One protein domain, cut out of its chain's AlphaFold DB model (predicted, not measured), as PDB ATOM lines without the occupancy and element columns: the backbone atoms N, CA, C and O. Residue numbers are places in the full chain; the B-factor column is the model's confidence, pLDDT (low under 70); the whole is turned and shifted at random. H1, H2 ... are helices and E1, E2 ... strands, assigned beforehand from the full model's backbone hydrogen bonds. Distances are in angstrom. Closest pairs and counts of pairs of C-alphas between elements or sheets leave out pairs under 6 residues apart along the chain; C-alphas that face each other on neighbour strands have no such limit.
ATOM      1  N   LEU A 221     145.044   2.620  21.317       91.19
ATOM      2  CA  LEU A 221     145.391   1.363  20.655       91.19
ATOM      3  C   LEU A 221     146.909   1.198  20.567       91.19
ATOM      4  O   LEU A 221     147.428   0.138  20.919       91.19
ATOM      5  N   GLU A 222     147.614   2.256  20.169       88.31
ATOM      6  CA  GLU A 222     149.077   2.275  20.158       88.31
ATOM      7  C   GLU A 222     149.644   2.036  21.557       88.31
ATOM      8  O   GLU A 222     150.594   1.276  21.700       88.31
ATOM      9  N   ARG A 223     149.024   2.578  22.613       82.75
ATOM     10  CA  ARG A 223     149.450   2.334  23.998       82.75
ATOM     11  C   ARG A 223     149.318   0.872  24.421       82.75
ATOM     12  O   ARG A 223     150.204   0.358  25.097       82.75
ATOM     13  N   HIS A 224     148.221   0.212  24.056       88.00
ATOM     14  CA  HIS A 224     148.013  -1.203  24.372       88.00
ATOM     15  C   HIS A 224     148.984  -2.091  23.585       88.00
ATOM     16  O   HIS A 224     149.593  -2.990  24.158       88.00
ATOM     17  N   ALA A 225     149.181  -1.805  22.294       88.12
ATOM     18  CA  ALA A 225     150.178  -2.491  21.476       88.12
ATOM     19  C   ALA A 225     151.601  -2.286  22.022       88.12
ATOM     20  O   ALA A 225     152.381  -3.231  22.094       88.12
ATOM     21  N   TRP A 226     151.914  -1.068  22.464       81.75
ATOM     22  CA  TRP A 226     153.186  -0.718  23.085       81.75
ATOM     23  C   TRP A 226     153.421  -1.478  24.400       81.75
ATOM     24  O   TRP A 226     154.530  -1.948  24.634       81.75
ATOM     25  N   GLU A 227     152.392  -1.656  25.241       79.12
ATOM     26  CA  GLU A 227     152.517  -2.385  26.518       79.12
ATOM     27  C   GLU A 227     152.730  -3.896  26.326       79.12
ATOM     28  O   GLU A 227     153.332  -4.527  27.189       79.12
ATOM     29  N   LEU A 228     152.309  -4.471  25.190       82.69
ATOM     30  CA  LEU A 228     152.636  -5.859  24.833       82.69
ATOM     31  C   LEU A 228     154.127  -6.055  24.514       82.69
ATOM     32  O   LEU A 228     154.604  -7.178  24.570       82.69
ATOM     33  N   GLY A 229     154.869  -4.994  24.181       77.25
ATOM     34  CA  GLY A 229     156.335  -5.016  24.116       77.25
ATOM     35  C   GLY A 229     156.977  -5.867  23.011       77.25
ATOM     36  O   GLY A 229     158.200  -5.947  22.979       77.25
ATOM     37  N   SER A 230     156.191  -6.481  22.116       84.19
ATOM     38  CA  SER A 230     156.689  -7.311  21.012       84.19
ATOM     39  C   SER A 230     155.972  -6.973  19.700       84.19
ATOM     40  O   SER A 230     154.822  -7.354  19.458       84.19
ATOM     41  N   ALA A 231     156.656  -6.233  18.817       87.38
ATOM     42  CA  ALA A 231     156.134  -5.844  17.501       87.38
ATOM     43  C   ALA A 231     155.737  -7.072  16.661       87.38
ATOM     44  O   ALA A 231     154.710  -7.081  15.969       87.38
ATOM     45  N   ARG A 232     156.537  -8.139  16.770       86.75
ATOM     46  CA  ARG A 232     156.303  -9.427  16.118       86.75
ATOM     47  C   ARG A 232     155.020 -10.079  16.622       86.75
ATOM     48  O   ARG A 232     154.170 -10.429  15.799       86.75
ATOM     49  N   PHE A 233     154.855 -10.173  17.942       89.62
ATOM     50  CA  PHE A 233     153.640 -10.693  18.563       89.62
ATOM     51  C   PHE A 233     152.408  -9.901  18.121       89.62
ATOM     52  O   PHE A 233     151.448 -10.478  17.611       89.62
ATOM     53  N   VAL A 234     152.440  -8.568  18.253       91.81
ATOM     54  CA  VAL A 234     151.309  -7.691  17.906       91.81
ATOM     55  C   VAL A 234     150.919  -7.873  16.437       91.81
ATOM     56  O   VAL A 234     149.737  -8.023  16.115       91.81
ATOM     57  N   GLY A 235     151.905  -7.921  15.539       93.12
ATOM     58  CA  GLY A 235     151.682  -8.153  14.115       93.12
ATOM     59  C   GLY A 235     151.056  -9.518  13.822       93.12
ATOM     60  O   GLY A 235     150.097  -9.593  13.046       93.12
ATOM     61  N   GLY A 236     151.562 -10.581  14.453       92.69
ATOM     62  CA  GLY A 236     151.008 -11.933  14.354       92.69
ATOM     63  C   GLY A 236     149.572 -12.001  14.872       92.69
ATOM     64  O   GLY A 236     148.682 -12.487  14.175       92.69
ATOM     65  N   TYR A 237     149.324 -11.440  16.054       94.38
ATOM     66  CA  TYR A 237     148.023 -11.446  16.714       94.38
ATOM     67  C   TYR A 237     146.966 -10.761  15.843       94.38
ATOM     68  O   TYR A 237     145.956 -11.368  15.487       94.38
ATOM     69  N   LEU A 238     147.238  -9.534  15.390       95.75
ATOM     70  CA  LEU A 238     146.339  -8.785  14.507       95.75
ATOM     71  C   LEU A 238     146.114  -9.490  13.164       95.75
ATOM     72  O   LEU A 238     145.028  -9.402  12.586       95.75
ATOM     73  N   LYS A 239     147.119 -10.206  12.648       95.38
ATOM     74  CA  LYS A 239     146.988 -11.005  11.423       95.38
ATOM     75  C   LYS A 239     146.044 -12.193  11.620       95.38
ATOM     76  O   LYS A 239     145.202 -12.425  10.748       95.38
ATOM     77  N   GLU A 240     146.148 -12.916  12.734       95.06
ATOM     78  CA  GLU A 240     145.241 -14.025  13.057       95.06
ATOM     79  C   GLU A 240     143.817 -13.531  13.336       95.06
ATOM     80  O   GLU A 240     142.861 -14.123  12.828       95.06
ATOM     81  N   LEU A 241     143.659 -12.391  14.019       96.56
ATOM     82  CA  LEU A 241     142.355 -11.739  14.161       96.56
ATOM     83  C   LEU A 241     141.757 -11.372  12.799       96.56
ATOM     84  O   LEU A 241     140.598 -11.674  12.536       96.56
ATOM     85  N   GLY A 242     142.546 -10.794  11.888       97.19
ATOM     86  CA  GLY A 242     142.085 -10.476  10.536       97.19
ATOM     87  C   GLY A 242     141.667 -11.711   9.727       97.19
ATOM     88  O   GLY A 242     140.726 -11.641   8.938       97.19
ATOM     89  N   ARG A 243     142.341 -12.858   9.914       96.00
ATOM     90  CA  ARG A 243     141.939 -14.145   9.307       96.00
ATOM     91  C   ARG A 243     140.602 -14.626   9.861       96.00
ATOM     92  O   ARG A 243     139.731 -14.998   9.082       96.00
ATOM     93  N   MET A 244     140.447 -14.575  11.180       96.81
ATOM     94  CA  MET A 244     139.221 -14.944  11.881       96.81
ATOM     95  C   MET A 244     138.037 -14.067  11.445       96.81
ATOM     96  O   MET A 244     137.018 -14.598  11.012       96.81
ATOM     97  N   ILE A 245     138.208 -12.743  11.416       98.44
ATOM     98  CA  ILE A 245     137.193 -11.787  10.951       98.44
ATOM     99  C   ILE A 245     136.743 -12.101   9.518       98.44
ATOM    100  O   ILE A 245     135.544 -12.218   9.267       98.44
ATOM    101  N   ARG A 246     137.688 -12.294   8.583       98.12
ATOM    102  CA  ARG A 246     137.361 -12.637   7.186       98.12
ATOM    103  C   ARG A 246     136.647 -13.979   7.066       98.12
ATOM    104  O   ARG A 246     135.691 -14.076   6.307       98.12
ATOM    105  N   ARG A 247     137.094 -14.999   7.806       97.75
ATOM    106  CA  ARG A 247     136.503 -16.344   7.767       97.75
ATOM    107  C   ARG A 247     135.025 -16.333   8.150       97.75
ATOM    108  O   ARG A 247     134.240 -17.017   7.509       97.75
ATOM    109  N   PHE A 248     134.670 -15.589   9.192       98.06
ATOM    110  CA  PHE A 248     133.306 -15.553   9.722       98.06
ATOM    111  C   PHE A 248     132.468 -14.387   9.178       98.06
ATOM    112  O   PHE A 248     131.349 -14.176   9.638       98.06
ATOM    113  N   GLY A 249     132.998 -13.615   8.219       97.81
ATOM    114  CA  GLY A 249     132.293 -12.479   7.620       97.81
ATOM    115  C   GLY A 249     131.924 -11.381   8.623       97.81
ATOM    116  O   GLY A 249     130.928 -10.687   8.427       97.81
ATOM    117  N   LEU A 250     132.693 -11.232   9.707       98.00
ATOM    118  CA  LEU A 250     132.363 -10.292  10.777       98.00
ATOM    119  C   LEU A 250     132.693  -8.861  10.351       98.00
ATOM    120  O   LEU A 250     133.821  -8.529   9.974       98.00
ATOM    121  N   LYS A 251     131.702  -7.986  10.441       98.25
ATOM    122  CA  LYS A 251     131.867  -6.556  10.182       98.25
ATOM    123  C   LYS A 251     132.088  -5.804  11.486       98.25
ATOM    124  O   LYS A 251     131.778  -6.312  12.565       98.25
ATOM    125  N   SER A 252     132.622  -4.590  11.390       98.00
ATOM    126  CA  SER A 252     132.854  -3.770  12.580       98.00
ATOM    127  C   SER A 252     131.558  -3.438  13.324       98.00
ATOM    128  O   SER A 252     131.528  -3.389  14.551       98.00
ATOM    129  N   ASP A 253     130.445  -3.307  12.605       97.69
ATOM    130  CA  ASP A 253     129.103  -3.071  13.141       97.69
ATOM    131  C   ASP A 253     128.368  -4.354  13.576       97.69
ATOM    132  O   ASP A 253     127.311  -4.253  14.196       97.69
ATOM    133  N   ASP A 254     128.938  -5.550  13.368       98.19
ATOM    134  CA  ASP A 254     128.293  -6.814  13.751       98.19
ATOM    135  C   ASP A 254     127.987  -6.816  15.261       98.19
ATOM    136  O   ASP A 254     128.914  -6.684  16.075       98.19
ATOM    137  N   PRO A 255     126.716  -6.966  15.681       97.75
ATOM    138  CA  PRO A 255     126.328  -6.841  17.083       97.75
ATOM    139  C   PRO A 255     126.978  -7.902  17.976       97.75
ATOM    140  O   PRO A 255     127.051  -7.720  19.192       97.75
ATOM    141  N   ARG A 256     127.466  -9.003  17.399       97.69
ATOM    142  CA  ARG A 256     128.102 -10.116  18.109       97.69
ATOM    143  C   ARG A 256     129.591  -9.888  18.340       97.69
ATOM    144  O   ARG A 256     130.135 -10.544  19.221       97.69
ATOM    145  N   LEU A 257     130.243  -8.983  17.606       98.31
ATOM    146  CA  LEU A 257     131.683  -8.735  17.706       98.31
ATOM    147  C   LEU A 257     131.999  -7.508  18.574       98.31
ATOM    148  O   LEU A 257     131.617  -6.376  18.259       98.31
ATOM    149  N   ALA A 258     132.809  -7.707  19.613       97.81
ATOM    150  CA  ALA A 258     133.396  -6.628  20.404       97.81
ATOM    151  C   ALA A 258     134.924  -6.754  20.434       97.81
ATOM    152  O   ALA A 258     135.459  -7.788  20.821       97.81
ATOM    153  N   MET A 259     135.626  -5.699  20.024       97.69
ATOM    154  CA  MET A 259     137.085  -5.605  20.083       97.69
ATOM    155  C   MET A 259     137.437  -4.488  21.060       97.69
ATOM    156  O   MET A 259     137.248  -3.317  20.752       97.69
ATOM    157  N   ASN A 260     137.875  -4.850  22.259       93.81
ATOM    158  CA  ASN A 260     137.909  -3.966  23.420       93.81
ATOM    159  C   ASN A 260     139.346  -3.618  23.825       93.81
ATOM    160  O   ASN A 260     140.237  -4.469  23.787       93.81
ATOM    161  N   LEU A 261     139.516  -2.380  24.293       91.88
ATOM    162  CA  LEU A 261     140.735  -1.848  24.907       91.88
ATOM    163  C   LEU A 261     140.437  -1.525  26.383       91.88
ATOM    164  O   LEU A 261     139.848  -0.474  26.666       91.88
ATOM    165  N   PRO A 262     140.712  -2.435  27.336       83.94
ATOM    166  CA  PRO A 262     140.359  -2.215  28.737       83.94
ATOM    167  C   PRO A 262     141.062  -0.992  29.321       83.94
ATOM    168  O   PRO A 262     142.253  -0.810  29.146       83.94
ATOM    169  N   ARG A 263     140.349  -0.159  30.087       74.31
ATOM    170  CA  ARG A 263     140.946   1.056  30.683       74.31
ATOM    171  C   ARG A 263     142.054   0.750  31.697       74.31
ATOM    172  O   ARG A 263     143.001   1.520  31.813       74.31
ATOM    173  N   ASN A 264     141.922  -0.368  32.411       68.50
ATOM    174  CA  ASN A 264     142.903  -0.863  33.371       68.50
ATOM    175  C   ASN A 264     143.586  -2.093  32.771       68.50
ATOM    176  O   ASN A 264     143.063  -3.206  32.852       68.50
ATOM    177  N   PHE A 265     144.743  -1.886  32.160       67.31
ATOM    178  CA  PHE A 265     145.548  -2.929  31.531       67.31
ATOM    179  C   PHE A 265     146.985  -2.862  32.045       67.31
ATOM    180  O   PHE A 265     147.393  -1.881  32.673       67.31
ATOM    181  N   GLY A 266     147.732  -3.933  31.800       54.97
ATOM    182  CA  GLY A 266     149.104  -4.081  32.252       54.97
ATOM    183  C   GLY A 266     149.258  -5.194  33.288       54.97
ATOM    184  O   GLY A 266     148.323  -5.939  33.568       54.97
ATOM    185  N   PRO A 267     150.442  -5.307  33.883       48.03
ATOM    186  CA  PRO A 267     150.917  -6.544  34.493       48.03
ATOM    187  C   PRO A 267     150.281  -6.911  35.830       48.03
ATOM    188  O   PRO A 267     150.568  -7.977  36.354       48.03
ATOM    189  N   ASP A 268     149.453  -6.032  36.387       46.31
ATOM    190  CA  ASP A 268     148.668  -6.305  37.590       46.31
ATOM    191  C   ASP A 268     147.169  -6.478  37.246       46.31
ATOM    192  O   ASP A 268     146.359  -6.765  38.125       46.31
ATOM    193  N   SER A 269     146.783  -6.346  35.966       55.75
ATOM    194  CA  SER A 269     145.401  -6.484  35.493       55.75
ATOM    195  C   SER A 269     145.112  -7.887  34.972       55.75
ATOM    196  O   SER A 269     145.692  -8.330  33.987       55.75
ATOM    197  N   ARG A 270     144.114  -8.551  35.570       54.34
ATOM    198  CA  ARG A 270     143.565  -9.824  35.063       54.34
ATOM    199  C   ARG A 270     142.847  -9.676  33.711       54.34
ATOM    200  O   ARG A 270     142.317 -10.650  33.190       54.34
ATOM    201  N   SER A 271     142.760  -8.455  33.182       59.69
ATOM    202  CA  SER A 271     142.088  -8.139  31.924       59.69
ATOM    203  C   SER A 271     143.116  -8.162  30.795       59.69
ATOM    204  O   SER A 271     144.138  -7.487  30.896       59.69
ATOM    205  N   GLY A 272     142.836  -8.897  29.715       64.94
ATOM    206  CA  GLY A 272     143.688  -8.893  28.526       64.94
ATOM    207  C   GLY A 272     143.910  -7.480  27.985       64.94
ATOM    208  O   GLY A 272     142.986  -6.672  27.953       64.94
ATOM    209  N   ILE A 273     145.125  -7.181  27.538       81.88
ATOM    210  CA  ILE A 273     145.521  -5.885  26.979       81.88
ATOM    211  C   ILE A 273     144.748  -5.609  25.678       81.88
ATOM    212  O   ILE A 273     144.136  -4.559  25.526       81.88
ATOM    213  N   LEU A 274     144.686  -6.575  24.763       91.56
ATOM    214  CA  LEU A 274     143.833  -6.494  23.572       91.56
ATOM    215  C   LEU A 274     142.828  -7.635  23.630       91.56
ATOM    216  O   LEU A 274     143.239  -8.788  23.599       91.56
ATOM    217  N   SER A 275     141.534  -7.339  23.742       93.75
ATOM    218  CA  SER A 275     140.519  -8.370  23.989       93.75
ATOM    219  C   SER A 275     139.481  -8.440  22.879       93.75
ATOM    220  O   SER A 275     138.937  -7.418  22.468       93.75
ATOM    221  N   VAL A 276     139.154  -9.649  22.430       96.38
ATOM    222  CA  VAL A 276     138.131  -9.899  21.413       96.38
ATOM    223  C   VAL A 276     137.064 -10.821  21.970       96.38
ATOM    224  O   VAL A 276     137.342 -11.939  22.408       96.38
ATOM    225  N   SER A 277     135.827 -10.348  21.924       95.88
ATOM    226  CA  SER A 277     134.646 -11.105  22.305       95.88
ATOM    227  C   SER A 277     133.766 -11.378  21.099       95.88
ATOM    228  O   SER A 277     133.539 -10.497  20.266       95.88
ATOM    229  N   VAL A 278     133.226 -12.591  21.057       96.44
ATOM    230  CA  VAL A 278     132.152 -12.979  20.149       96.44
ATOM    231  C   VAL A 278     130.995 -13.460  21.009       96.44
ATOM    232  O   VAL A 278     131.176 -14.285  21.905       96.44
ATOM    233  N   GLY A 279     129.818 -12.870  20.810       93.62
ATOM    234  CA  GLY A 279     128.669 -13.136  21.660       93.62
ATOM    235  C   GLY A 279     128.960 -12.790  23.121       93.62
ATOM    236  O   GLY A 279     129.325 -11.657  23.449       93.62
ATOM    237  N   ARG A 280     128.812 -13.783  24.004       90.25
ATOM    238  CA  ARG A 280     128.980 -13.650  25.460       90.25
ATOM    239  C   ARG A 280     130.279 -14.275  25.981       90.25
ATOM    240  O   ARG A 280     130.350 -14.594  27.167       90.25
ATOM    241  N   ARG A 281     131.320 -14.427  25.151       90.31
ATOM    242  CA  ARG A 281     132.651 -14.864  25.612       90.31
ATOM    243  C   ARG A 281     133.790 -14.079  24.977       90.31
ATOM    244  O   ARG A 281     133.676 -13.629  23.839       90.31
ATOM    245  N   TYR A 282     134.913 -13.958  25.693       91.69
ATOM    246  CA  TYR A 282     136.185 -13.649  25.038       91.69
ATOM    247  C   TYR A 282     136.622 -14.876  24.250       91.69
ATOM    248  O   TYR A 282     136.734 -15.957  24.823       91.69
ATOM    249  N   VAL A 283     136.860 -14.707  22.956       94.88
ATOM    250  CA  VAL A 283     137.350 -15.783  22.087       94.88
ATOM    251  C   VAL A 283     138.856 -15.708  21.890       94.88
ATOM    252  O   VAL A 283     139.482 -16.731  21.636       94.88
ATOM    253  N   ALA A 284     139.442 -14.520  22.030       94.44
ATOM    254  CA  ALA A 284     140.881 -14.319  22.026       94.44
ATOM    255  C   ALA A 284     141.239 -13.058  22.803       94.44
ATOM    256  O   ALA A 284     140.527 -12.056  22.721       94.44
ATOM    257  N   TYR A 285     142.369 -13.062  23.493       91.94
ATOM    258  CA  TYR A 285     142.969 -11.837  23.997       91.94
ATOM    259  C   TYR A 285     144.489 -11.953  24.076       91.94
ATOM    260  O   TYR A 285     145.037 -13.042  24.207       91.94
ATOM    261  N   ALA A 286     145.163 -10.816  23.970       90.56
ATOM    262  CA  ALA A 286     146.588 -10.691  24.217       90.56
ATOM    263  C   ALA A 286     146.820 -10.156  25.628       90.56
ATOM    264  O   ALA A 286     146.131  -9.230  26.057       90.56
ATOM    265  N   THR A 287     147.798 -10.699  26.336       85.88
ATOM    266  CA  THR A 287     148.220 -10.222  27.659       85.88
ATOM    267  C   THR A 287     149.731 -10.360  27.806       85.88
ATOM    268  O   THR A 287     150.376 -10.913  26.930       85.88
ATOM    269  N   THR A 288     150.304  -9.878  28.902       78.88
ATOM    270  CA  THR A 288     151.672 -10.233  29.311       78.88
ATOM    271  C   THR A 288     151.597 -11.320  30.378       78.88
ATOM    272  O   THR A 288     150.774 -11.203  31.292       78.88
ATOM    273  N   SER A 289     152.425 -12.364  30.286       65.06
ATOM    274  CA  SER A 289     152.441 -13.450  31.278       65.06
ATOM    275  C   SER A 289     152.706 -12.930  32.694       65.06
ATOM    276  O   SER A 289     153.565 -12.075  32.913       65.06
ATOM    277  N   TYR A 290     151.996 -13.487  33.677       53.97
ATOM    278  CA  TYR A 290     152.285 -13.275  35.100       53.97
ATOM    279  C   TYR A 290     153.446 -14.135  35.608       53.97
ATOM    280  O   TYR A 290     154.038 -13.807  36.636       53.97
ATOM    281  N   PHE A 291     153.736 -15.245  34.924       46.69
ATOM    282  CA  PHE A 291     154.472 -16.371  35.502       46.69
ATOM    283  C   PHE A 291     155.879 -16.566  34.929       46.69
ATOM    284  O   PHE A 291     156.729 -17.111  35.626       46.69
ATOM    285  N   VAL A 292     156.139 -16.107  33.702       42.06
ATOM    286  CA  VAL A 292     157.430 -16.269  33.013       42.06
ATOM    287  C   VAL A 292     157.728 -14.970  32.276       42.06
ATOM    288  O   VAL A 292     156.966 -14.612  31.385       42.06
ATOM    289  N   ASP A 293     158.725 -14.214  32.744       52.28
ATOM    290  CA  ASP A 293     159.395 -13.059  32.106       52.28
ATOM    291  C   ASP A 293     158.557 -11.955  31.416       52.28
ATOM    292  O   ASP A 293     159.108 -10.997  30.876       52.28
ATOM    293  N   ARG A 294     157.228 -11.972  31.579       59.06
ATOM    294  CA  ARG A 294     156.251 -11.026  31.014       59.06
ATOM    295  C   ARG A 294     156.255 -10.935  29.490       59.06
ATOM    296  O   ARG A 294     155.888  -9.887  28.958       59.06
ATOM    297  N   ASP A 295     156.578 -12.031  28.820       73.06
ATOM    298  CA  ASP A 295     156.396 -12.143  27.374       73.06
ATOM    299  C   ASP A 295     154.916 -11.999  27.006       73.06
ATOM    300  O   ASP A 295     154.017 -12.251  27.832       73.06
ATOM    301  N   ALA A 296     154.647 -11.536  25.785       81.56
ATOM    302  CA  ALA A 296     153.284 -11.406  25.319       81.56
ATOM    303  C   ALA A 296     152.708 -12.801  25.064       81.56
ATOM    304  O   ALA A 296     153.242 -13.622  24.324       81.56
ATOM    305  N   VAL A 297     151.569 -13.070  25.689       84.81
ATOM    306  CA  VAL A 297     150.869 -14.345  25.610       84.81
ATOM    307  C   VAL A 297     149.577 -14.147  24.847       84.81
ATOM    308  O   VAL A 297     148.777 -13.249  25.138       84.81
ATOM    309  N   LEU A 298     149.356 -15.031  23.881       89.88
ATOM    310  CA  LEU A 298     148.068 -15.178  23.235       89.88
ATOM    311  C   LEU A 298     147.221 -16.138  24.058       89.88
ATOM    312  O   LEU A 298     147.621 -17.272  24.302       89.88
ATOM    313  N   VAL A 299     146.035 -15.697  24.452       89.81
ATOM    314  CA  VAL A 299     145.061 -16.546  25.126       89.81
ATOM    315  C   VAL A 299     143.866 -16.772  24.217       89.81
ATOM    316  O   VAL A 299     143.259 -15.813  23.732       89.81
ATOM    317  N   LEU A 300     143.523 -18.038  23.984       92.62
ATOM    318  CA  LEU A 300     142.406 -18.443  23.129       92.62
ATOM    319  C   LEU A 300     141.360 -19.218  23.916       92.62
ATOM    320  O   LEU A 300     141.695 -20.041  24.766       92.62
ATOM    321  N   SER A 301     140.091 -18.985  23.586       92.81
ATOM    322  CA  SER A 301     138.997 -19.842  24.037       92.81
ATOM    323  C   SER A 301     138.972 -21.108  23.186       92.81
ATOM    324  O   SER A 301     138.751 -21.015  21.977       92.81
ATOM    325  N   LEU A 302     139.153 -22.271  23.807       92.44
ATOM    326  CA  LEU A 302     139.132 -23.577  23.146       92.44
ATOM    327  C   LEU A 302     138.042 -24.476  23.758       92.44
ATOM    328  O   LEU A 302     137.803 -24.391  24.963       92.44
ATOM    329  N   PRO A 303     137.378 -25.331  22.961       91.56
ATOM    330  CA  PRO A 303     136.408 -26.285  23.486       91.56
ATOM    331  C   PRO A 303     137.117 -27.376  24.306       91.56
ATOM    332  O   PRO A 303     138.301 -27.640  24.090       91.56
ATOM    333  N   GLN A 304     136.404 -28.010  25.243       87.12
ATOM    334  CA  GLN A 304     136.992 -29.005  26.159       87.12
ATOM    335  C   GLN A 304     137.532 -30.250  25.448       87.12
ATOM    336  O   GLN A 304     138.438 -30.892  25.959       87.12
ATOM    337  N   ASP A 305     136.993 -30.570  24.273       88.19
ATOM    338  CA  ASP A 305     137.398 -31.703  23.436       88.19
ATOM    339  C   ASP A 305     138.589 -31.379  22.516       88.19
ATOM    340  O   ASP A 305     138.912 -32.147  21.607       88.19
ATOM    341  N   CYS A 306     139.223 -30.214  22.678       88.56
ATOM    342  CA  CYS A 306     140.368 -29.858  21.860       88.56
ATOM    343  C   CYS A 306     141.609 -30.651  22.288       88.56
ATOM    344  O   CYS A 306     142.179 -30.372  23.336       88.56
ATOM    345  N   ALA A 307     142.092 -31.538  21.413       85.38
ATOM    346  CA  ALA A 307     143.283 -32.367  21.645       85.38
ATOM    347  C   ALA A 307     144.546 -31.576  22.041       85.38
ATOM    348  O   ALA A 307     145.436 -32.112  22.691       85.38
ATOM    349  N   TYR A 308     144.634 -30.290  21.677       81.19
ATOM    350  CA  TYR A 308     145.737 -29.436  22.121       81.19
ATOM    351  C   TYR A 308     145.798 -29.308  23.649       81.19
ATOM    352  O   TYR A 308     146.893 -29.238  24.194       81.19
ATOM    353  N   LEU A 309     144.649 -29.317  24.334       81.19
ATOM    354  CA  LEU A 309     144.563 -29.178  25.791       81.19
ATOM    355  C   LEU A 309     145.219 -30.342  26.548       81.19
ATOM    356  O   LEU A 309     145.566 -30.169  27.712       81.19
ATOM    357  N   ASP A 310     145.414 -31.488  25.890       77.88
ATOM    358  CA  ASP A 310     146.087 -32.657  26.463       77.88
ATOM    359  C   ASP A 310     147.617 -32.604  26.301       77.88
ATOM    360  O   ASP A 310     148.327 -33.457  26.835       77.88
ATOM    361  N   SER A 311     148.151 -31.621  25.565       71.88
ATOM    362  CA  SER A 311     149.598 -31.491  25.373       71.88
ATOM    363  C   SER A 311     150.281 -30.869  26.594       71.88
ATOM    364  O   SER A 311     149.756 -29.956  27.233       71.88
ATOM    365  N   GLU A 312     151.496 -31.335  26.904       65.56
ATOM    366  CA  GLU A 312     152.305 -30.819  28.023       65.56
ATOM    367  C   GLU A 312     152.692 -29.336  27.860       65.56
ATOM    368  O   GLU A 312     153.109 -28.692  28.820       65.56
ATOM    369  N   GLU A 313     152.529 -28.792  26.652       63.62
ATOM    370  CA  GLU A 313     152.839 -27.409  26.293       63.62
ATOM    371  C   GLU A 313     151.744 -26.408  26.700       63.62
ATOM    372  O   GLU A 313     151.977 -25.198  26.652       63.62
ATOM    373  N   VAL A 314     150.551 -26.874  27.097       65.38
ATOM    374  CA  VAL A 314     149.447 -25.976  27.459       65.38
ATOM    375  C   VAL A 314     149.519 -25.577  28.920       65.38
ATOM    376  O   VAL A 314     149.232 -26.358  29.829       65.38
ATOM    377  N   ASP A 315     149.786 -24.293  29.143       66.88
ATOM    378  CA  ASP A 315     149.449 -23.656  30.407       66.88
ATOM    379  C   ASP A 315     147.946 -23.338  30.404       66.88
ATOM    380  O   ASP A 315     147.466 -22.352  29.828       66.88
ATOM    381  N   LEU A 316     147.168 -24.246  30.991       63.38
ATOM    382  CA  LEU A 316     145.771 -23.994  31.316       63.38
ATOM    383  C   LEU A 316     145.755 -22.973  32.449       63.38
ATOM    384  O   LEU A 316     145.893 -23.331  33.621       63.38
ATOM    385  N   GLY A 317     145.591 -21.698  32.105       57.00
ATOM    386  CA  GLY A 317     145.396 -20.664  33.111       57.00
ATOM    387  C   GLY A 317     144.236 -21.045  34.037       57.00
ATOM    388  O   GLY A 317     143.241 -21.622  33.595       57.00
ATOM    389  N   ASP A 318     144.318 -20.667  35.316       49.31
ATOM    390  CA  ASP A 318     143.298 -20.899  36.366       49.31
ATOM    391  C   ASP A 318     141.917 -20.247  36.062       49.31
ATOM    392  O   ASP A 318     141.026 -20.169  36.909       49.31
ATOM    393  N   ILE A 319     141.721 -19.738  34.845       51.31
ATOM    394  CA  ILE A 319     140.567 -18.973  34.398       51.31
ATOM    395  C   ILE A 319     139.661 -19.890  33.570       51.31
ATOM    396  O   ILE A 319     139.557 -19.772  32.351       51.31
ATOM    397  N   SER A 320     138.955 -20.797  34.242       54.91
ATOM    398  CA  SER A 320     137.702 -21.303  33.673       54.91
ATOM    399  C   SER A 320     136.670 -20.177  33.740       54.91
ATOM    400  O   SER A 320     136.515 -19.516  34.771       54.91
ATOM    401  N   PHE A 321     135.980 -19.890  32.636       61.66
ATOM    402  CA  PHE A 321     134.838 -18.987  32.728       61.66
ATOM    403  C   PHE A 321     133.758 -19.641  33.583       61.66
ATOM    404  O   PHE A 321     133.492 -20.836  33.459       61.66
ATOM    405  N   GLY A 322     133.052 -18.827  34.364       61.34
ATOM    406  CA  GLY A 322     131.773 -19.250  34.909       61.34
ATOM    407  C   GLY A 322     130.833 -19.694  33.784       61.34
ATOM    408  O   GLY A 322     130.806 -19.104  32.696       61.34
ATOM    409  N   ARG A 323     130.065 -20.745  34.064       75.88
ATOM    410  CA  ARG A 323     128.934 -21.188  33.249       75.88
ATOM    411  C   ARG A 323     127.994 -20.002  32.998       75.88
ATOM    412  O   ARG A 323     127.607 -19.309  33.939       75.88
ATOM    413  N   GLN A 324     127.622 -19.764  31.746       77.31
ATOM    414  CA  GLN A 324     126.557 -18.820  31.404       77.31
ATOM    415  C   GLN A 324     125.189 -19.461  31.676       77.31
ATOM    416  O   GLN A 324     125.043 -20.682  31.620       77.31
ATOM    417  N   SER A 325     124.166 -18.649  31.962       71.44
ATOM    418  CA  SER A 325     122.810 -19.170  32.189       71.44
ATOM    419  C   SER A 325     122.355 -20.043  31.008       71.44
ATOM    420  O   SER A 325     122.402 -19.593  29.861       71.44
ATOM    421  N   GLY A 326     121.962 -21.290  31.292       73.38
ATOM    422  CA  GLY A 326     121.501 -22.275  30.301       73.38
ATOM    423  C   GLY A 326     122.583 -23.104  29.588       73.38
ATOM    424  O   GLY A 326     122.246 -24.061  28.904       73.38
ATOM    425  N   GLU A 327     123.869 -22.802  29.756       81.12
ATOM    426  CA  GLU A 327     124.981 -23.566  29.152       81.12
ATOM    427  C   GLU A 327     125.222 -24.875  29.917       81.12
ATOM    428  O   GLU A 327     124.999 -24.866  31.115       81.12
ATOM    429  N   ARG A 328     125.658 -26.003  29.346       79.81
ATOM    430  CA  ARG A 328     126.047 -27.175  30.172       79.81
ATOM    431  C   ARG A 328     127.503 -27.073  30.605       79.81
ATOM    432  O   ARG A 328     128.250 -26.239  30.108       79.81
ATOM    433  N   ARG A 329     127.924 -27.910  31.557       76.94
ATOM    434  CA  ARG A 329     129.313 -27.889  32.041       76.94
ATOM    435  C   ARG A 329     130.296 -28.263  30.929       76.94
ATOM    436  O   ARG A 329     131.345 -27.634  30.852       76.94
ATOM    437  N   GLU A 330     129.950 -29.226  30.075       78.00
ATOM    438  CA  GLU A 330     130.765 -29.619  28.916       78.00
ATOM    439  C   GLU A 330     130.882 -28.525  27.840       78.00
ATOM    440  O   GLU A 330     131.850 -28.503  27.086       78.00
ATOM    441  N   ASP A 331     129.942 -27.576  27.805       79.56
ATOM    442  CA  ASP A 331     129.925 -26.494  26.817       79.56
ATOM    443  C   ASP A 331     130.800 -25.292  27.251       79.56
ATOM    444  O   ASP A 331     130.958 -24.324  26.504       79.56
ATOM    445  N   VAL A 332     131.371 -25.321  28.466       84.25
ATOM    446  CA  VAL A 332     132.240 -24.250  28.978       84.25
ATOM    447  C   VAL A 332     133.648 -24.401  28.388       84.25
ATOM    448  O   VAL A 332     134.314 -25.392  28.680       84.25
ATOM    449  N   PRO A 333     134.158 -23.433  27.611       86.44
ATOM    450  CA  PRO A 333     135.496 -23.517  27.047       86.44
ATOM    451  C   PRO A 333     136.597 -23.284  28.086       86.44
ATOM    452  O   PRO A 333     136.385 -22.643  29.121       86.44
ATOM    453  N   TYR A 334     137.802 -23.728  27.738       87.19
ATOM    454  CA  TYR A 334     139.046 -23.403  28.433       87.19
ATOM    455  C   TYR A 334     139.738 -22.188  27.814       87.19
ATOM    456  O   TYR A 334     139.582 -21.910  26.623       87.19
ATOM    457  N   TYR A 335     140.552 -21.498  28.619       86.44
ATOM    458  CA  TYR A 335     141.544 -20.547  28.124       86.44
ATOM    459  C   TYR A 335     142.922 -21.183  28.067       86.44
ATOM    460  O   TYR A 335     143.565 -21.381  29.094       86.44
ATOM    461  N   ALA A 336     143.375 -21.463  26.850       86.88
ATOM    462  CA  ALA A 336     144.733 -21.921  26.616       86.88
ATOM    463  C   ALA A 336     145.659 -20.713  26.469       86.88
ATOM    464  O   ALA A 336     145.421 -19.853  25.614       86.88
ATOM    465  N   HIS A 337     146.698 -20.654  27.301       85.81
ATOM    466  CA  HIS A 337     147.788 -19.700  27.157       85.81
ATOM    467  C   HIS A 337     148.804 -20.266  26.165       85.81
ATOM    468  O   HIS A 337     149.270 -21.390  26.324       85.81
ATOM    469  N   ILE A 338     149.140 -19.485  25.142       83.06
ATOM    470  CA  ILE A 338     150.038 -19.885  24.057       83.06
ATOM    471  C   ILE A 338     151.290 -18.997  24.139       83.06
ATOM    472  O   ILE A 338     151.299 -17.911  23.548       83.06
ATOM    473  N   PRO A 339     152.319 -19.405  24.912       65.62
ATOM    474  CA  PRO A 339     153.508 -18.587  25.166       65.62
ATOM    475  C   PRO A 339     154.433 -18.472  23.942       65.62
ATOM    476  O   PRO A 339     154.997 -17.412  23.707       65.62
ATOM    477  N   PHE A 340     154.524 -19.506  23.098       59.31
ATOM    478  CA  PHE A 340     155.443 -19.542  21.944       59.31
ATOM    479  C   PHE A 340     154.902 -18.879  20.672       59.31
ATOM    480  O   PHE A 340     155.491 -18.993  19.600       59.31
ATOM    481  N   PHE A 341     153.785 -18.150  20.761       64.12
ATOM    482  CA  PHE A 341     153.245 -17.426  19.609       64.12
ATOM    483  C   PHE A 341     154.215 -16.345  19.088       64.12
ATOM    484  O   PHE A 341     154.125 -15.938  17.929       64.12
ATOM    485  N   GLU A 342     155.161 -15.892  19.917       59.06
ATOM    486  CA  GLU A 342     156.207 -14.945  19.521       59.06
ATOM    487  C   GLU A 342     157.224 -15.528  18.524       59.06
ATOM    488  O   GLU A 342     157.652 -14.815  17.611       59.06
ATOM    489  N   ASP A 343     157.579 -16.813  18.643       57.31
ATOM    490  CA  ASP A 343     158.744 -17.390  17.955       57.31
ATOM    491  C   ASP A 343     158.512 -17.707  16.479       57.31
ATOM    492  O   ASP A 343     159.470 -17.740  15.699       57.31
ATOM    493  N   ASP A 344     157.259 -17.835  16.043       57.34
ATOM    494  CA  ASP A 344     156.894 -18.032  14.638       57.34
ATOM    495  C   ASP A 344     155.703 -17.171  14.167       57.34
ATOM    496  O   ASP A 344     155.493 -17.019  12.956       57.34
ATOM    497  N   GLY A 345     154.957 -16.540  15.085       56.94
ATOM    498  CA  GLY A 345     153.730 -15.802  14.774       56.94
ATOM    499  C   GLY A 345     152.633 -16.674  14.153       56.94
ATOM    500  O   GLY A 345     151.747 -16.143  13.470       56.94
ATOM    501  N   ARG A 346     152.711 -18.004  14.295       62.06
ATOM    502  CA  ARG A 346     151.814 -18.973  13.665       62.06
ATOM    503  C   ARG A 346     151.176 -19.858  14.729       62.06
ATOM    504  O   ARG A 346     151.790 -20.713  15.339       62.06
ATOM    505  N   LEU A 347     149.859 -19.736  14.851       84.00
ATOM    506  CA  LEU A 347     149.055 -20.787  15.473       84.00
ATOM    507  C   LEU A 347     149.103 -22.051  14.606       84.00
ATOM    508  O   LEU A 347     148.907 -21.958  13.381       84.00
ATOM    509  N   THR A 348     149.288 -23.216  15.228       86.94
ATOM    510  CA  THR A 348     149.193 -24.517  14.546       86.94
ATOM    511  C   THR A 348     147.813 -24.699  13.903       86.94
ATOM    512  O   THR A 348     146.840 -24.001  14.229       86.94
ATOM    513  N   ALA A 349     147.716 -25.590  12.915       88.38
ATOM    514  CA  ALA A 349     146.457 -25.842  12.219       88.38
ATOM    515  C   ALA A 349     145.392 -26.410  13.173       88.38
ATOM    516  O   ALA A 349     144.254 -25.937  13.169       88.38
ATOM    517  N   GLU A 350     145.787 -27.340  14.040       88.31
ATOM    518  CA  GLU A 350     144.959 -27.984  15.058       88.31
ATOM    519  C   GLU A 350     144.388 -26.969  16.053       88.31
ATOM    520  O   GLU A 350     143.169 -26.905  16.236       88.31
ATOM    521  N   VAL A 351     145.232 -26.107  16.633       90.12
ATOM    522  CA  VAL A 351     144.776 -25.073  17.579       90.12
ATOM    523  C   VAL A 351     143.804 -24.116  16.898       90.12
ATOM    524  O   VAL A 351     142.750 -23.790  17.446       90.12
ATOM    525  N   ARG A 352     144.107 -23.703  15.661       92.75
ATOM    526  CA  ARG A 352     143.223 -22.829  14.880       92.75
ATOM    527  C   ARG A 352     141.878 -23.495  14.593       92.75
ATOM    528  O   ARG A 352     140.848 -22.830  14.686       92.75
ATOM    529  N   LYS A 353     141.866 -24.792  14.277       94.19
ATOM    530  CA  LYS A 353     140.640 -25.572  14.065       94.19
ATOM    531  C   LYS A 353     139.772 -25.574  15.326       94.19
ATOM    532  O   LYS A 353     138.585 -25.268  15.231       94.19
ATOM    533  N   CYS A 354     140.354 -25.849  16.494       94.69
ATOM    534  CA  CYS A 354     139.641 -25.788  17.772       94.69
ATOM    535  C   CYS A 354     139.093 -24.388  18.069       94.69
ATOM    536  O   CYS A 354     137.918 -24.229  18.398       94.69
ATOM    537  N   TRP A 355     139.929 -23.362  17.908       95.75
ATOM    538  CA  TRP A 355     139.546 -21.976  18.154       95.75
ATOM    539  C   TRP A 355     138.384 -21.531  17.256       95.75
ATOM    540  O   TRP A 355     137.427 -20.912  17.720       95.75
ATOM    541  N   TYR A 356     138.414 -21.896  15.972       97.12
ATOM    542  CA  TYR A 356     137.339 -21.574  15.034       97.12
ATOM    543  C   TYR A 356     136.032 -22.301  15.355       97.12
ATOM    544  O   TYR A 356     134.983 -21.666  15.269       97.12
ATOM    545  N   ARG A 357     136.076 -23.566  15.797       96.12
ATOM    546  CA  ARG A 357     134.879 -24.267  16.302       96.12
ATOM    547  C   ARG A 357     134.254 -23.524  17.482       96.12
ATOM    548  O   ARG A 357     133.040 -23.348  17.522       96.12
ATOM    549  N   GLN A 358     135.076 -23.032  18.411       95.00
ATOM    550  CA  GLN A 358     134.576 -22.267  19.553       95.00
ATOM    551  C   GLN A 358     133.924 -20.943  19.137       95.00
ATOM    552  O   GLN A 358     132.899 -20.553  19.694       95.00
ATOM    553  N   ILE A 359     134.502 -20.235  18.163       96.69
ATOM    554  CA  ILE A 359     133.921 -18.990  17.640       96.69
ATOM    555  C   ILE A 359     132.586 -19.261  16.947       96.69
ATOM    556  O   ILE A 359     131.625 -18.531  17.173       96.69
ATOM    557  N   GLU A 360     132.517 -20.307  16.125       97.00
ATOM    558  CA  GLU A 360     131.289 -20.720  15.447       97.00
ATOM    559  C   GLU A 360     130.173 -21.035  16.449       97.00
ATOM    560  O   GLU A 360     129.064 -20.513  16.313       97.00
ATOM    561  N   TYR A 361     130.495 -21.782  17.507       94.31
ATOM    562  CA  TYR A 361     129.578 -22.048  18.614       94.31
ATOM    563  C   TYR A 361     129.046 -20.748  19.248       94.31
ATOM    564  O   TYR A 361     127.837 -20.579  19.418       94.31
ATOM    565  N   GLU A 362     129.917 -19.774  19.538       94.25
ATOM    566  CA  GLU A 362     129.492 -18.488  20.111       94.25
ATOM    567  C   GLU A 362     128.633 -17.644  19.157       94.25
ATOM    568  O   GLU A 362     127.694 -16.979  19.606       94.25
ATOM    569  N   LEU A 363     128.916 -17.681  17.850       95.75
ATOM    570  CA  LEU A 363     128.132 -16.973  16.831       95.75
ATOM    571  C   LEU A 363     126.719 -17.534  16.679       95.75
ATOM    572  O   LEU A 363     125.794 -16.761  16.423       95.75
ATOM    573  N   GLN A 364     126.559 -18.851  16.817       93.88
ATOM    574  CA  GLN A 364     125.256 -19.518  16.779       93.88
ATOM    575  C   GLN A 364     124.457 -19.244  18.056       93.88
ATOM    576  O   GLN A 364     123.251 -19.006  18.008       93.88
ATOM    577  N   ARG A 365     125.138 -19.235  19.207       90.00
ATOM    578  CA  ARG A 365     124.499 -19.106  20.518       90.00
ATOM    579  C   ARG A 365     123.986 -17.699  20.817       90.00
ATOM    580  O   ARG A 365     122.963 -17.545  21.483       90.00
ATOM    581  N   ALA A 366     124.703 -16.661  20.391       90.38
ATOM    582  CA  ALA A 366     124.421 -15.289  20.798       90.38
ATOM    583  C   ALA A 366     124.127 -14.373  19.605       90.38
ATOM    584  O   ALA A 366     124.926 -14.239  18.684       90.38
ATOM    585  N   LYS A 367     123.006 -13.647  19.682       93.62
ATOM    586  CA  LYS A 367     122.625 -12.630  18.683       93.62
ATOM    587  C   LYS A 367     123.377 -11.304  18.842       93.62
ATOM    588  O   LYS A 367     123.449 -10.529  17.898       93.62
ATOM    589  N   ALA A 368     123.923 -11.036  20.027       94.88
ATOM    590  CA  ALA A 368     124.668  -9.819  20.323       94.88
ATOM    591  C   ALA A 368     125.659 -10.029  21.473       94.88
ATOM    592  O   ALA A 368     125.509 -10.941  22.292       94.88
ATOM    593  N   SER A 369     126.648  -9.142  21.549       93.50
ATOM    594  CA  SER A 369     127.623  -9.084  22.625       93.50
ATOM    595  C   SER A 369     127.281  -7.988  23.638       93.50
ATOM    596  O   SER A 369     127.144  -6.827  23.249       93.50
ATOM    597  N   PRO A 370     127.227  -8.284  24.952       91.62
ATOM    598  CA  PRO A 370     127.040  -7.251  25.975       91.62
ATOM    599  C   PRO A 370     128.227  -6.274  26.043       91.62
ATOM    600  O   PRO A 370     128.109  -5.184  26.604       91.62
ATOM    601  N   TRP A 371     129.370  -6.640  25.453       92.56
ATOM    602  CA  TRP A 371     130.544  -5.778  25.358       92.56
ATOM    603  C   TRP A 371     130.571  -4.928  24.094       92.56
ATOM    604  O   TRP A 371     131.510  -4.159  23.926       92.56
ATOM    605  N   LYS A 372     129.549  -4.995  23.227       95.50
ATOM    606  CA  LYS A 372     129.514  -4.215  21.982       95.50
ATOM    607  C   LYS A 372     129.699  -2.713  22.218       95.50
ATOM    608  O   LYS A 372     130.409  -2.066  21.463       95.50
ATOM    609  N   ARG A 373     129.161  -2.176  23.320       94.62
ATOM    610  CA  ARG A 373     129.349  -0.771  23.741       94.62
ATOM    611  C   ARG A 373     130.805  -0.362  24.012       94.62
ATOM    612  O   ARG A 373     131.087   0.824  24.114       94.62
ATOM    613  N   TYR A 374     131.709  -1.325  24.187       93.81
ATOM    614  CA  TYR A 374     133.140  -1.099  24.404       93.81
ATOM    615  C   TYR A 374     133.978  -1.344  23.144       93.81
ATOM    616  O   TYR A 374     135.193  -1.138  23.187       93.81
ATOM    617  N   HIS A 375     133.340  -1.748  22.039       96.94
ATOM    618  CA  HIS A 375     133.994  -2.015  20.768       96.94
ATOM    619  C   HIS A 375     134.777  -0.786  20.285       96.94
ATOM    620  O   HIS A 375     134.280   0.338  20.315       96.94
ATOM    621  N   GLN A 376     136.002  -1.016  19.822       97.19
ATOM    622  CA  GLN A 376     136.910  -0.002  19.309       97.19
ATOM    623  C   GLN A 376     137.144  -0.227  17.816       97.19
ATOM    624  O   GLN A 376     137.885  -1.131  17.425       97.19
ATOM    625  N   GLU A 377     136.572   0.650  16.988       97.31
ATOM    626  CA  GLU A 377     136.727   0.625  15.526       97.31
ATOM    627  C   GLU A 377     138.206   0.607  15.111       97.31
ATOM    628  O   GLU A 377     138.612  -0.145  14.228       97.31
ATOM    629  N   ALA A 378     139.051   1.391  15.786       96.44
ATOM    630  CA  ALA A 378     140.483   1.435  15.501       96.44
ATOM    631  C   ALA A 378     141.151   0.056  15.647       96.44
ATOM    632  O   ALA A 378     142.001  -0.309  14.833       96.44
ATOM    633  N   PHE A 379     140.741  -0.735  16.645       97.62
ATOM    634  CA  PHE A 379     141.275  -2.077  16.867       97.62
ATOM    635  C   PHE A 379     140.786  -3.052  15.780       97.62
ATOM    636  O   PHE A 379     141.588  -3.816  15.238       97.62
ATOM    637  N   TYR A 380     139.512  -2.969  15.377       98.50
ATOM    638  CA  TYR A 380     138.990  -3.720  14.227       98.50
ATOM    639  C   TYR A 380     139.757  -3.405  12.938       98.50
ATOM    640  O   TYR A 380     140.221  -4.312  12.236       98.50
ATOM    641  N   ARG A 381     139.959  -2.117  12.648       97.94
ATOM    642  CA  ARG A 381     140.715  -1.673  11.475       97.94
ATOM    643  C   ARG A 381     142.161  -2.146  11.524       97.94
ATOM    644  O   ARG A 381     142.677  -2.589  10.508       97.94
ATOM    645  N   ALA A 382     142.816  -2.132  12.684       97.31
ATOM    646  CA  ALA A 382     144.186  -2.632  12.805       97.31
ATOM    647  C   ALA A 382     144.307  -4.144  12.526       97.31
ATOM    648  O   ALA A 382     145.359  -4.608  12.089       97.31
ATOM    649  N   ALA A 383     143.247  -4.928  12.738       97.50
ATOM    650  CA  ALA A 383     143.223  -6.342  12.361       97.50
ATOM    651  C   ALA A 383     142.953  -6.553  10.856       97.50
ATOM    652  O   ALA A 383     143.513  -7.468  10.237       97.50
ATOM    653  N   THR A 384     142.110  -5.712  10.252       98.06
ATOM    654  CA  THR A 384     141.594  -5.896   8.883       98.06
ATOM    655  C   THR A 384     142.372  -5.144   7.800       98.06
ATOM    656  O   THR A 384     142.481  -5.663   6.691       98.06
ATOM    657  N   ASP A 385     142.982  -4.001   8.119       97.69
ATOM    658  CA  ASP A 385     143.779  -3.165   7.216       97.69
ATOM    659  C   ASP A 385     145.290  -3.426   7.408       97.69
ATOM    660  O   ASP A 385     145.869  -3.064   8.440       97.69
ATOM    661  N   PRO A 386     145.980  -4.024   6.414       95.44
ATOM    662  CA  PRO A 386     147.414  -4.277   6.492       95.44
ATOM    663  C   PRO A 386     148.276  -3.023   6.682       95.44
ATOM    664  O   PRO A 386     149.308  -3.120   7.347       95.44
ATOM    665  N   LYS A 387     147.884  -1.867   6.126       95.31
ATOM    666  CA  LYS A 387     148.655  -0.618   6.238       95.31
ATOM    667  C   LYS A 387     148.573  -0.070   7.657       95.31
ATOM    668  O   LYS A 387     149.602   0.252   8.250       95.31
ATOM    669  N   LEU A 388     147.367  -0.029   8.228       94.06
ATOM    670  CA  LEU A 388     147.177   0.396   9.615       94.06
ATOM    671  C   LEU A 388     147.876  -0.557  10.589       94.06
ATOM    672  O   LEU A 388     148.553  -0.098  11.508       94.06
ATOM    673  N   ARG A 389     147.794  -1.872  10.344       95.38
ATOM    674  CA  ARG A 389     148.534  -2.875  11.118       95.38
ATOM    675  C   ARG A 389     150.034  -2.607  11.106       95.38
ATOM    676  O   ARG A 389     150.652  -2.619  12.160       95.38
ATOM    677  N   GLN A 390     150.628  -2.369   9.936       92.50
ATOM    678  CA  GLN A 390     152.063  -2.084   9.829       92.50
ATOM    679  C   GLN A 390     152.451  -0.801  10.566       92.50
ATOM    680  O   GLN A 390     153.494  -0.777  11.215       92.50
ATOM    681  N   ARG A 391     151.617   0.245  10.506       90.75
ATOM    682  CA  ARG A 391     151.849   1.482  11.262       90.75
ATOM    683  C   ARG A 391     151.857   1.224  12.770       90.75
ATOM    684  O   ARG A 391     152.794   1.639  13.435       90.75
ATOM    685  N   LEU A 392     150.861   0.492  13.269       91.06
ATOM    686  CA  LEU A 392     150.757   0.123  14.681       91.06
ATOM    687  C   LEU A 392     151.921  -0.769  15.132       91.06
ATOM    688  O   LEU A 392     152.480  -0.567  16.196       91.06
ATOM    689  N   VAL A 393     152.333  -1.740  14.315       89.19
ATOM    690  CA  VAL A 393     153.482  -2.609  14.626       89.19
ATOM    691  C   VAL A 393     154.778  -1.804  14.748       89.19
ATOM    692  O   VAL A 393     155.584  -2.091  15.623       89.19
ATOM    693  N   ARG A 394     154.966  -0.768  13.919       85.12
ATOM    694  CA  ARG A 394     156.130   0.130  14.003       85.12
ATOM    695  C   ARG A 394     156.127   1.031  15.240       85.12
ATOM    696  O   ARG A 394     157.176   1.569  15.566       85.12
ATOM    697  N   SER A 395     154.981   1.223  15.897       78.75
ATOM    698  CA  SER A 395     154.894   2.001  17.138       78.75
ATOM    699  C   SER A 395     155.132   1.156  18.394       78.75
ATOM    700  O   SER A 395     155.129   1.699  19.499       78.75
ATOM    701  N   VAL A 396     155.290  -0.166  18.255       81.56
ATOM    702  CA  VAL A 396     155.642  -1.063  19.364       81.56
ATOM    703  C   VAL A 396     157.147  -0.962  19.632       81.56
ATOM    704  O   VAL A 396     157.926  -0.817  18.693       81.56
TER     705      VAL A 396
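AT A GLANCE: This is residues 221 to 396 of the 397 residues of the protein "PLDc_2 domain-containing protein" of Oceanithermus profundus (UniProt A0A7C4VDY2). One antiparallel sheet of five strands has helices over one face: the two long helices H2 and H5, at a steep angle to each other, and the shorter H6 over edge strand E1. H1 sits over E2 and E3, H7 packs on H1, H2 and H6 away from the sheet, and no named helix covers the sheet's other face. The printed part has 176 residues with seven named helices and five named strands, in the order H1 H2 E1 E2 E3 E4 H3 E5 H4 H5 H6 H7; the sheet runs E1 E2 E3 E4 E5. The class is mixed, helices and strands; the whole is compact, with a radius of gyration of the C-alphas of 15.0 A and spans of 43 by 38 by 31 A.

IN THESE COORDINATES: H1, residues 221 to 227, begins at C-alpha 221 (145.391, 1.363, 20.655). H2 is residues 231 to 247, 24.3 A long. E1 is residues 257 to 260, E2 274 to 278, E3 281 to 288, 19.9 A, and E4 296 to 302, 18.8 A. H3 is residues 307 to 310, E5 334 to 338 and H4 341 to 344. H5, residues 349 to 365, spans 24.4 A from C-alpha 349 (146.457, -25.842, 12.219). H6 is residues 377 to 384; H7, 386 to 394, ends at C-alpha 394 (156.130, 0.130, 14.003).

HOW THE PARTS SIT: E1 to E4 form a meander, each strand the antiparallel neighbour of the one before. N 258 and O 277 of E1 and E2 are 3.0 A apart, N 276 and O 284 of E2 and E3 2.8 A, N 285 and O 299 of E3 and E4 2.9 A, and N 336 and O 300 of E5 and E4 3.0 A, within hydrogen-bond range. E3 bends by 63 degrees at residue 284. H1, H2, H5 and H6 and the sheet make two layers, helices on one face of a sheet. H5 runs along the strands at a height over the sheet of 8.2 A; its closest C-alphas to E4 are Trp 355 and Leu 302, 5.3 A. H2 touches H6, about perpendicular at 87 degrees, closest at C-alphas 238 and 383, 4.5 A. H2 touches H7 at a shallow tilt of 22 degrees, opposite ways, closest at C-alphas 231 and 393, 5.1 A. H3 and H4 only graze the sheet. Every O i to N i+4 pair is within hydrogen-bond range in H1, H2, H5, H6 and H7; H3 and H4 are too short for one.

THE WHOLE: The C-alphas farthest apart are those of Gly 326 and Arg 394, 44.3 A. The printed part has no cut. The long links are E1 to E2, H3 to E5 and H5 to H6. The mean pLDDT of the printed part is 84.2; residues 264 to 272, 289 to 294, 312 to 322 and 339 to 346 are under 70.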